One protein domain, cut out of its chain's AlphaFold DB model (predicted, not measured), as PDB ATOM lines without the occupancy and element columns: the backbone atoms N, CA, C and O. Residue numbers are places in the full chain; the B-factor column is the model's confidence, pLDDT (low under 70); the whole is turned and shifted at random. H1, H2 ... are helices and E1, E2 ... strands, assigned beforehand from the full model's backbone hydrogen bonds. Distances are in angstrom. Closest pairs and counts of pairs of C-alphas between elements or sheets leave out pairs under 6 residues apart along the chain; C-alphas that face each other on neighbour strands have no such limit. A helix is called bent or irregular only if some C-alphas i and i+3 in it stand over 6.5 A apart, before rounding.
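This is residues 2 to 70 of the 81 residues of the protein "ABC1 domain-containing protein" of Arundo donax (UniProt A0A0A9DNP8). A long bent hairpin, E3 and E4, makes the core of a small sheet, with the short strands E1 and E2 beside E3, and residues 57 to 70, of which 57 to 69 belong to H2, stick out from this body as a straight arm. The short helix H1 only grazes the sheet. The printed part has 69 residues, with the named helix H1 first along the chain, then the four named strands E1 to E4, then the named helix H2; the class is mixed, helices and strands, and in the branched sheet E3 is the antiparallel neighbour of E1, of E2 and of E4. The whole is only just extended, close to loose, with a radius of gyration of the C-alphas of 16.8 A and spans of 55 by 23 by 16 A.

H1 is residues 2 to 8, beginning at C-alpha 2 (-22.968, -17.005, 35.060). E1 is residues 16 to 19 and E2 residues 25 to 27. E3, residues 30 to 37, is 19.9 A long and bends by 62 degrees at residue 34. E4, residues 42 to 48, is 19.6 A long. H2, residues 52 to 69, is 26.0 A long and ends at C-alpha 69 (-44.625, -51.768, 36.748).

E2, E3 and E4 form a meander, each strand the antiparallel neighbour of the one before. E4 pairs with E3 in a hairpin, with N 33 and O 45 at 2.8 A. On the other side of E3 lie E2, with N 32 and O 25 at 2.8 A, and E1, with N 36 and O 18 at 2.8 A. H1 grazes the sheet with residues 3 to 7; its closest C-alphas to E4 are those of Ile 4 and Val 47, 7.0 A. H2 is not on the sheet and is apart from H1. In H1 and H2 every O i to N i+4 pair is within hydrogen-bond range.

The C-alphas of Asp 39 and Met 69, the two farthest apart, are 55.4 A apart. The printed part has no cut and no long link. Its mean pLDDT is 93.8, and no printed residue is under 70.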
ATOM      1  N   LYS A   2     -21.585 -17.541  35.133       87.56
ATOM      2  CA  LYS A   2     -22.968 -17.005  35.060       87.56
ATOM      3  C   LYS A   2     -23.940 -17.448  36.170       87.56
ATOM      4  O   LYS A   2     -24.768 -16.655  36.583       87.56
ATOM      5  N   ILE A   3     -23.854 -18.698  36.639       90.44
ATOM      6  CA  ILE A   3     -24.702 -19.195  37.741       90.44
ATOM      7  C   ILE A   3     -24.374 -18.456  39.045       90.44
ATOM      8  O   ILE A   3     -25.274 -17.954  39.694       90.44
ATOM      9  N   ILE A   4     -23.089 -18.331  39.389       91.69
ATOM     10  CA  ILE A   4     -22.642 -17.610  40.589       91.69
ATOM     11  C   ILE A   4     -23.088 -16.144  40.513       91.69
ATOM     12  O   ILE A   4     -23.648 -15.622  41.466       91.69
ATOM     13  N   GLU A   5     -22.890 -15.495  39.365       93.75
ATOM     14  CA  GLU A   5     -23.282 -14.089  39.168       93.75
ATOM     15  C   GLU A   5     -24.791 -13.878  39.256       93.75
ATOM     16  O   GLU A   5     -25.233 -12.857  39.770       93.75
ATOM     17  N   GLY A   6     -25.577 -14.844  38.772       92.50
ATOM     18  CA  GLY A   6     -27.033 -14.816  38.873       92.50
ATOM     19  C   GLY A   6     -27.526 -14.923  40.316       92.50
ATOM     20  O   GLY A   6     -28.429 -14.188  40.690       92.50
ATOM     21  N   GLU A   7     -26.913 -15.783  41.132       92.06
ATOM     22  CA  GLU A   7     -27.301 -15.970  42.542       92.06
ATOM     23  C   GLU A   7     -26.935 -14.766  43.423       92.06
ATOM     24  O   GLU A   7     -27.652 -14.442  44.366       92.06
ATOM     25  N   PHE A   8     -25.815 -14.100  43.128       92.31
ATOM     26  CA  PHE A   8     -25.345 -12.939  43.889       92.31
ATOM     27  C   PHE A   8     -25.733 -11.588  43.272       92.31
ATOM     28  O   PHE A   8     -25.344 -10.547  43.804       92.31
ATOM     29  N   GLU A   9     -26.436 -11.598  42.135       94.25
ATOM     30  CA  GLU A   9     -26.847 -10.417  41.359       94.25
ATOM     31  C   GLU A   9     -25.707  -9.412  41.097       94.25
ATOM     32  O   GLU A   9     -25.909  -8.200  40.980       94.25
ATOM     33  N   CYS A  10     -24.469  -9.900  41.014       94.25
ATOM     34  CA  CYS A  10     -23.291  -9.074  40.794       94.25
ATOM     35  C   CYS A  10     -22.149  -9.866  40.138       94.25
ATOM     36  O   CYS A  10     -22.163 -11.099  40.143       94.25
ATOM     37  N   PRO A  11     -21.141  -9.178  39.564       94.75
ATOM     38  CA  PRO A  11     -19.983  -9.847  38.978       94.75
ATOM     39  C   PRO A  11     -19.208 -10.664  40.019       94.75
ATOM     40  O   PRO A  11     -18.985 -10.187  41.135       94.75
ATOM     41  N   VAL A  12     -18.712 -11.847  39.632       93.38
ATOM     42  CA  VAL A  12     -17.943 -12.743  40.530       93.38
ATOM     43  C   VAL A  12     -16.767 -12.013  41.187       93.38
ATOM     44  O   VAL A  12     -16.497 -12.224  42.368       93.38
ATOM     45  N   SER A  13     -16.116 -11.110  40.448       94.06
ATOM     46  CA  SER A  13     -14.960 -10.329  40.906       94.06
ATOM     47  C   SER A  13     -15.245  -9.404  42.094       94.06
ATOM     48  O   SER A  13     -14.305  -8.948  42.742       94.06
ATOM     49  N   ARG A  14     -16.518  -9.117  42.403       95.50
ATOM     50  CA  ARG A  14     -16.905  -8.308  43.570       95.50
ATOM     51  C   ARG A  14     -16.893  -9.109  44.874       95.50
ATOM     52  O   ARG A  14     -16.773  -8.511  45.938       95.50
ATOM     53  N   ILE A  15     -17.030 -10.432  44.790       95.12
ATOM     54  CA  ILE A  15     -17.123 -11.334  45.951       95.12
ATOM     55  C   ILE A  15     -15.857 -12.183  46.085       95.12
ATOM     56  O   ILE A  15     -15.362 -12.402  47.192       95.12
ATOM     57  N   PHE A  16     -15.297 -12.625  44.960       96.50
ATOM     58  CA  PHE A  16     -14.125 -13.486  44.921       96.50
ATOM     59  C   PHE A  16     -12.978 -12.810  44.171       96.50
ATOM     60  O   PHE A  16     -13.143 -12.347  43.044       96.50
ATOM     61  N   SER A  17     -11.795 -12.796  44.785       96.81
ATOM     62  CA  SER A  17     -10.553 -12.357  44.139       96.81
ATOM     63  C   SER A  17     -10.068 -13.375  43.104       96.81
ATOM     64  O   SER A  17      -9.460 -13.007  42.101       96.81
ATOM     65  N   ASN A  18     -10.349 -14.661  43.331       95.69
ATOM     66  CA  ASN A  18     -10.010 -15.740  42.415       95.69
ATOM     67  C   ASN A  18     -11.001 -16.903  42.552       95.69
ATOM     68  O   ASN A  18     -11.443 -17.219  43.657       95.69
ATOM     69  N   VAL A  19     -11.318 -17.555  41.436       96.50
ATOM     70  CA  VAL A  19     -12.070 -18.814  41.383       96.50
ATOM     71  C   VAL A  19     -11.375 -19.715  40.368       96.50
ATOM     72  O   VAL A  19     -10.961 -19.228  39.317       96.50
ATOM     73  N   SER A  20     -11.229 -21.003  40.675       95.75
ATOM     74  CA  SER A  20     -10.633 -21.977  39.760       95.75
ATOM     75  C   SER A  20     -11.477 -22.129  38.490       95.75
ATOM     76  O   SER A  20     -12.706 -22.129  38.553       95.75
ATOM     77  N   ASP A  21     -10.823 -22.289  37.337       93.25
ATOM     78  CA  ASP A  21     -11.526 -22.513  36.066       93.25
ATOM     79  C   ASP A  21     -12.186 -23.898  36.026       93.25
ATOM     80  O   ASP A  21     -13.320 -24.053  35.571       93.25
ATOM     81  N   GLU A  22     -11.494 -24.895  36.581       94.88
ATOM     82  CA  GLU A  22     -11.965 -26.273  36.672       94.88
ATOM     83  C   GLU A  22     -12.500 -26.592  38.079       94.88
ATOM     84  O   GLU A  22     -11.983 -26.081  39.085       94.88
ATOM     85  N   PRO A  23     -13.534 -27.443  38.185       95.00
ATOM     86  CA  PRO A  23     -14.042 -27.897  39.466       95.00
ATOM     87  C   PRO A  23     -13.040 -28.842  40.136       95.00
ATOM     88  O   PRO A  23     -12.510 -29.765  39.519       95.00
ATOM     89  N   VAL A  24     -12.839 -28.658  41.437       96.81
ATOM     90  CA  VAL A  24     -11.953 -29.499  42.255       96.81
ATOM     91  C   VAL A  24     -12.649 -30.756  42.770       96.81
ATOM     92  O   VAL A  24     -11.989 -31.736  43.105       96.81
ATOM     93  N   ALA A  25     -13.984 -30.749  42.845       95.12
ATOM     94  CA  ALA A  25     -14.757 -31.915  43.257       95.12
ATOM     95  C   ALA A  25     -16.175 -31.924  42.671       95.12
ATOM     96  O   ALA A  25     -16.783 -30.885  42.394       95.12
ATOM     97  N   ALA A  26     -16.742 -33.123  42.540       92.69
ATOM     98  CA  ALA A  26     -18.165 -33.300  42.294       92.69
ATOM     99  C   ALA A  26     -18.951 -33.193  43.611       92.69
ATOM    100  O   ALA A  26     -18.532 -33.710  44.645       92.69
ATOM    101  N   ALA A  27     -20.129 -32.576  43.564       89.25
ATOM    102  CA  ALA A  27     -21.123 -32.657  44.625       89.25
ATOM    103  C   ALA A  27     -22.398 -33.324  44.087       89.25
ATOM    104  O   ALA A  27     -22.609 -33.379  42.875       89.25
ATOM    105  N   SER A  28     -23.265 -33.804  44.986       90.31
ATOM    106  CA  SER A  28     -24.535 -34.466  44.635       90.31
ATOM    107  C   SER A  28     -25.283 -33.731  43.505       90.31
ATOM    108  O   SER A  28     -25.330 -34.211  42.373       90.31
ATOM    109  N   PHE A  29     -25.732 -32.500  43.758       91.62
ATOM    110  CA  PHE A  29     -26.467 -31.677  42.789       91.62
ATOM    111  C   PHE A  29     -25.647 -30.538  42.161       91.62
ATOM    112  O   PHE A  29     -26.200 -29.590  41.601       91.62
ATOM    113  N   GLY A  30     -24.321 -30.597  42.265       93.62
ATOM    114  CA  GLY A  30     -23.461 -29.470  41.923       93.62
ATOM    115  C   GLY A  30     -22.016 -29.854  41.656       93.62
ATOM    116  O   GLY A  30     -21.653 -31.029  41.604       93.62
ATOM    117  N   GLN A  31     -21.185 -28.840  41.518       95.50
ATOM    118  CA  GLN A  31     -19.734 -28.946  41.430       95.50
ATOM    119  C   GLN A  31     -19.116 -28.016  42.466       95.50
ATOM    120  O   GLN A  31     -19.735 -27.033  42.866       95.50
ATOM    121  N   VAL A  32     -17.921 -28.347  42.934       97.06
ATOM    122  CA  VAL A  32     -17.176 -27.522  43.880       97.06
ATOM    123  C   VAL A  32     -15.969 -26.953  43.163       97.06
ATOM    124  O   VAL A  32     -15.203 -27.697  42.558       97.06
ATOM    125  N   TYR A  33     -15.807 -25.644  43.266       96.69
ATOM    126  CA  TYR A  33     -14.662 -24.889  42.781       96.69
ATOM    127  C   TYR A  33     -13.851 -24.401  43.974       96.69
ATOM    128  O   TYR A  33     -14.403 -24.139  45.045       96.69
ATOM    129  N   GLN A  34     -12.542 -24.281  43.804       97.25
ATOM    130  CA  GLN A  34     -11.718 -23.592  44.788       97.25
ATOM    131  C   GLN A  34     -11.789 -22.093  44.503       97.25
ATOM    132  O   GLN A  34     -11.784 -21.683  43.345       97.25
ATOM    133  N   GLY A  35     -11.843 -21.266  45.539       96.75
ATOM    134  CA  GLY A  35     -11.788 -19.823  45.364       96.75
ATOM    135  C   GLY A  35     -11.157 -19.107  46.542       96.75
ATOM    136  O   GLY A  35     -10.848 -19.704  47.577       96.75
ATOM    137  N   ARG A  36     -10.970 -17.806  46.364       97.94
ATOM    138  CA  ARG A  36     -10.531 -16.881  47.399       97.94
ATOM    139  C   ARG A  36     -11.470 -15.682  47.423       97.94
ATOM    140  O   ARG A  36     -11.763 -15.124  46.366       97.94
ATOM    141  N   THR A  37     -11.957 -15.293  48.597       96.62
ATOM    142  CA  THR A  37     -12.791 -14.088  48.744       96.62
ATOM    143  C   THR A  37     -11.966 -12.827  48.471       96.62
ATOM    144  O   THR A  37     -10.732 -12.875  48.403       96.62
ATOM    145  N   VAL A  38     -12.629 -11.689  48.275       96.69
ATOM    146  CA  VAL A  38     -11.936 -10.387  48.197       96.69
ATOM    147  C   VAL A  38     -11.205 -10.034  49.497       96.69
ATOM    148  O   VAL A  38     -10.161  -9.392  49.442       96.69
ATOM    149  N   ASP A  39     -11.683 -10.547  50.632       95.88
ATOM    150  CA  ASP A  39     -11.055 -10.387  51.951       95.88
ATOM    151  C   ASP A  39      -9.843 -11.315  52.156       95.88
ATOM    152  O   ASP A  39      -9.079 -11.166  53.107       95.88
ATOM    153  N   GLY A  40      -9.622 -12.251  51.228       95.69
ATOM    154  CA  GLY A  40      -8.458 -13.130  51.205       95.69
ATOM    155  C   GLY A  40      -8.696 -14.532  51.761       95.69
ATOM    156  O   GLY A  40      -7.762 -15.335  51.732       95.69
ATOM    157  N   ASP A  41      -9.907 -14.878  52.191       97.69
ATOM    158  CA  ASP A  41     -10.214 -16.202  52.738       97.69
ATOM    159  C   ASP A  41     -10.254 -17.269  51.649       97.69
ATOM    160  O   ASP A  41     -10.856 -17.081  50.590       97.69
ATOM    161  N   LEU A  42      -9.634 -18.419  51.920       97.56
ATOM    162  CA  LEU A  42      -9.707 -19.574  51.033       97.56
ATOM    163  C   LEU A  42     -11.028 -20.319  51.256       97.56
ATOM    164  O   LEU A  42     -11.323 -20.749  52.370       97.56
ATOM    165  N   VAL A  43     -11.800 -20.506  50.188       97.44
ATOM    166  CA  VAL A  43     -13.163 -21.047  50.255       97.44
ATOM    167  C   VAL A  43     -13.410 -22.135  49.212       97.44
ATOM    168  O   VAL A  43     -12.812 -22.155  48.136       97.44
ATOM    169  N   ALA A  44     -14.335 -23.039  49.533       97.12
ATOM    170  CA  ALA A  44     -14.892 -24.006  48.597       97.12
ATOM    171  C   ALA A  44     -16.251 -23.497  48.094       97.12
ATOM    172  O   ALA A  44     -17.203 -23.362  48.863       97.12
ATOM    173  N   ILE A  45     -16.349 -23.223  46.797       96.06
ATOM    174  CA  ILE A  45     -17.531 -22.639  46.163       96.06
ATOM    175  C   ILE A  45     -18.343 -23.764  45.531       96.06
ATOM    176  O   ILE A  45     -17.987 -24.301  44.483       96.06
ATOM    177  N   LYS A  46     -19.451 -24.141  46.170       96.00
ATOM    178  CA  LYS A  46     -20.372 -25.152  45.641       96.00
ATOM    179  C   LYS A  46     -21.392 -24.498  44.710       96.00
ATOM    180  O   LYS A  46     -22.237 -23.732  45.155       96.00
ATOM    181  N   VAL A  47     -21.342 -24.854  43.432       95.06
ATOM    182  CA  VAL A  47     -22.204 -24.328  42.368       95.06
ATOM    183  C   VAL A  47     -23.214 -25.393  41.953       95.06
ATOM    184  O   VAL A  47     -22.845 -26.540  41.686       95.06
ATOM    185  N   GLN A  48     -24.498 -25.039  41.900       94.00
ATOM    186  CA  GLN A  48     -25.550 -25.940  41.425       94.00
ATOM    187  C   GLN A  48     -25.398 -26.201  39.918       94.00
ATOM    188  O   GLN A  48     -25.089 -25.288  39.153       94.00
ATOM    189  N   ARG A  49     -25.623 -27.446  39.470       91.19
ATOM    190  CA  ARG A  49     -25.651 -27.741  38.029       91.19
ATOM    191  C   ARG A  49     -26.847 -27.042  37.370       91.19
ATOM    192  O   ARG A  49     -27.928 -27.016  37.962       91.19
ATOM    193  N   PRO A  50     -26.698 -26.541  36.134       89.69
ATOM    194  CA  PRO A  50     -27.829 -25.992  35.401       89.69
ATOM    195  C   PRO A  50     -28.897 -27.070  35.179       89.69
ATOM    196  O   PRO A  50     -28.581 -28.252  35.041       89.69
ATOM    197  N   ASN A  51     -30.163 -26.654  35.108       87.69
ATOM    198  CA  ASN A  51     -31.306 -27.531  34.820       87.69
ATOM    199  C   ASN A  51     -31.475 -28.709  35.799       87.69
ATOM    200  O   ASN A  51     -31.953 -29.779  35.415       87.69
ATOM    201  N   LEU A  52     -31.126 -28.512  37.076       90.94
ATOM    202  CA  LEU A  52     -31.244 -29.557  38.093       90.94
ATOM    203  C   LEU A  52     -32.689 -30.052  38.268       90.94
ATOM    204  O   LEU A  52     -32.930 -31.257  38.289       90.94
ATOM    205  N   LEU A  53     -33.649 -29.129  38.384       91.19
ATOM    206  CA  LEU A  53     -35.044 -29.459  38.682       91.19
ATOM    207  C   LEU A  53     -35.668 -30.402  37.629       91.19
ATOM    208  O   LEU A  53     -36.181 -31.448  38.027       91.19
ATOM    209  N   PRO A  54     -35.576 -30.134  36.309       93.31
ATOM    210  CA  PRO A  54     -36.026 -31.082  35.288       93.31
ATOM    211  C   PRO A  54     -35.390 -32.473  35.389       93.31
ATOM    212  O   PRO A  54     -36.065 -33.467  35.121       93.31
ATOM    213  N   SER A  55     -34.107 -32.560  35.760       91.38
ATOM    214  CA  SER A  55     -33.422 -33.849  35.920       91.38
ATOM    215  C   SER A  55     -33.994 -34.627  37.101       91.38
ATOM    216  O   SER A  55     -34.404 -35.771  36.943       91.38
ATOM    217  N   VAL A  56     -34.112 -33.977  38.259       94.12
ATOM    218  CA  VAL A  56     -34.648 -34.606  39.475       94.12
ATOM    219  C   VAL A  56     -36.097 -35.056  39.269       94.12
ATOM    220  O   VAL A  56     -36.469 -36.161  39.660       94.12
ATOM    221  N   LEU A  57     -36.924 -34.235  38.618       96.00
ATOM    222  CA  LEU A  57     -38.315 -34.590  38.324       96.00
ATOM    223  C   LEU A  57     -38.419 -35.795  37.383       96.00
ATOM    224  O   LEU A  57     -39.278 -36.653  37.588       96.00
ATOM    225  N   ARG A  58     -37.538 -35.882  36.380       94.69
ATOM    226  CA  ARG A  58     -37.459 -37.040  35.484       94.69
ATOM    227  C   ARG A  58     -37.095 -38.307  36.251       94.69
ATOM    228  O   ARG A  58     -37.746 -39.328  36.048       94.69
ATOM    229  N   ASP A  59     -36.116 -38.236  37.145       94.56
ATOM    230  CA  ASP A  59     -35.693 -39.388  37.945       94.56
ATOM    231  C   ASP A  59     -36.840 -39.884  38.833       94.56
ATOM    232  O   ASP A  59     -37.161 -41.072  38.841       94.56
ATOM    233  N   ILE A  60     -37.543 -38.966  39.506       96.19
ATOM    234  CA  ILE A  60     -38.738 -39.290  40.301       96.19
ATOM    235  C   ILE A  60     -39.831 -39.911  39.424       96.19
ATOM    236  O   ILE A  60     -40.486 -40.869  39.837       96.19
ATOM    237  N   TYR A  61     -40.048 -39.378  38.222       96.56
ATOM    238  CA  TYR A  61     -41.033 -39.914  37.286       96.56
ATOM    239  C   TYR A  61     -40.698 -41.354  36.873       96.56
ATOM    240  O   TYR A  61     -41.564 -42.225  36.947       96.56
ATOM    241  N   ILE A  62     -39.439 -41.632  36.528       95.75
ATOM    242  CA  ILE A  62     -38.969 -42.984  36.189       95.75
ATOM    243  C   ILE A  62     -39.135 -43.932  37.383       95.75
ATOM    244  O   ILE A  62     -39.645 -45.039  37.214       95.75
ATOM    245  N   LEU A  63     -38.777 -43.496  38.596       94.69
ATOM    246  CA  LEU A  63     -38.967 -44.293  39.811       94.69
ATOM    247  C   LEU A  63     -40.446 -44.632  40.046       94.69
ATOM    248  O   LEU A  63     -40.768 -45.778  40.358       94.69
ATOM    249  N   ARG A  64     -41.360 -43.673  39.842       93.81
ATOM    250  CA  ARG A  64     -42.810 -43.915  39.941       93.81
ATOM    251  C   ARG A  64     -43.289 -44.943  38.922       93.81
ATOM    252  O   ARG A  64     -44.056 -45.831  39.286       93.81
ATOM    253  N   LEU A  65     -42.826 -44.849  37.675       93.56
ATOM    254  CA  LEU A  65     -43.140 -45.850  36.654       93.56
ATOM    255  C   LEU A  65     -42.626 -47.235  37.063       93.56
ATOM    256  O   LEU A  65     -43.368 -48.208  36.962       93.56
ATOM    257  N   GLY A  66     -41.395 -47.320  37.574       92.44
ATOM    258  CA  GLY A  66     -40.804 -48.571  38.054       92.44
ATOM    259  C   GLY A  66     -41.616 -49.222  39.176       92.44
ATOM    260  O   GLY A  66     -41.910 -50.412  39.097       92.44
ATOM    261  N   VAL A  67     -42.047 -48.440  40.172       91.12
ATOM    262  CA  VAL A  67     -42.905 -48.925  41.270       91.12
ATOM    263  C   VAL A  67     -44.263 -49.416  40.756       91.12
ATOM    264  O   VAL A  67     -44.756 -50.438  41.226       91.12
ATOM    265  N   CYS A  68     -44.866 -48.726  39.783       85.19
ATOM    266  CA  CYS A  68     -46.127 -49.162  39.181       85.19
ATOM    267  C   CYS A  68     -45.980 -50.440  38.338       85.19
ATOM    268  O   CYS A  68     -46.883 -51.273  38.348       85.19
ATOM    269  N   MET A  69     -44.874 -50.596  37.602       84.56
ATOM    270  CA  MET A  69     -44.625 -51.768  36.748       84.56
ATOM    271  C   MET A  69     -44.212 -53.008  37.545       84.56
ATOM    272  O   MET A  69     -44.564 -54.123  37.168       84.56
ATOM    273  N   PHE A  70     -43.495 -52.818  38.653       78.75
ATOM    274  CA  PHE A  70     -43.064 -53.883  39.552       78.75
ATOM    275  C   PHE A  70     -43.606 -53.618  40.956       78.75
ATOM    276  O   PHE A  70     -42.837 -53.241  41.848       78.75
TER     277      PHE A  70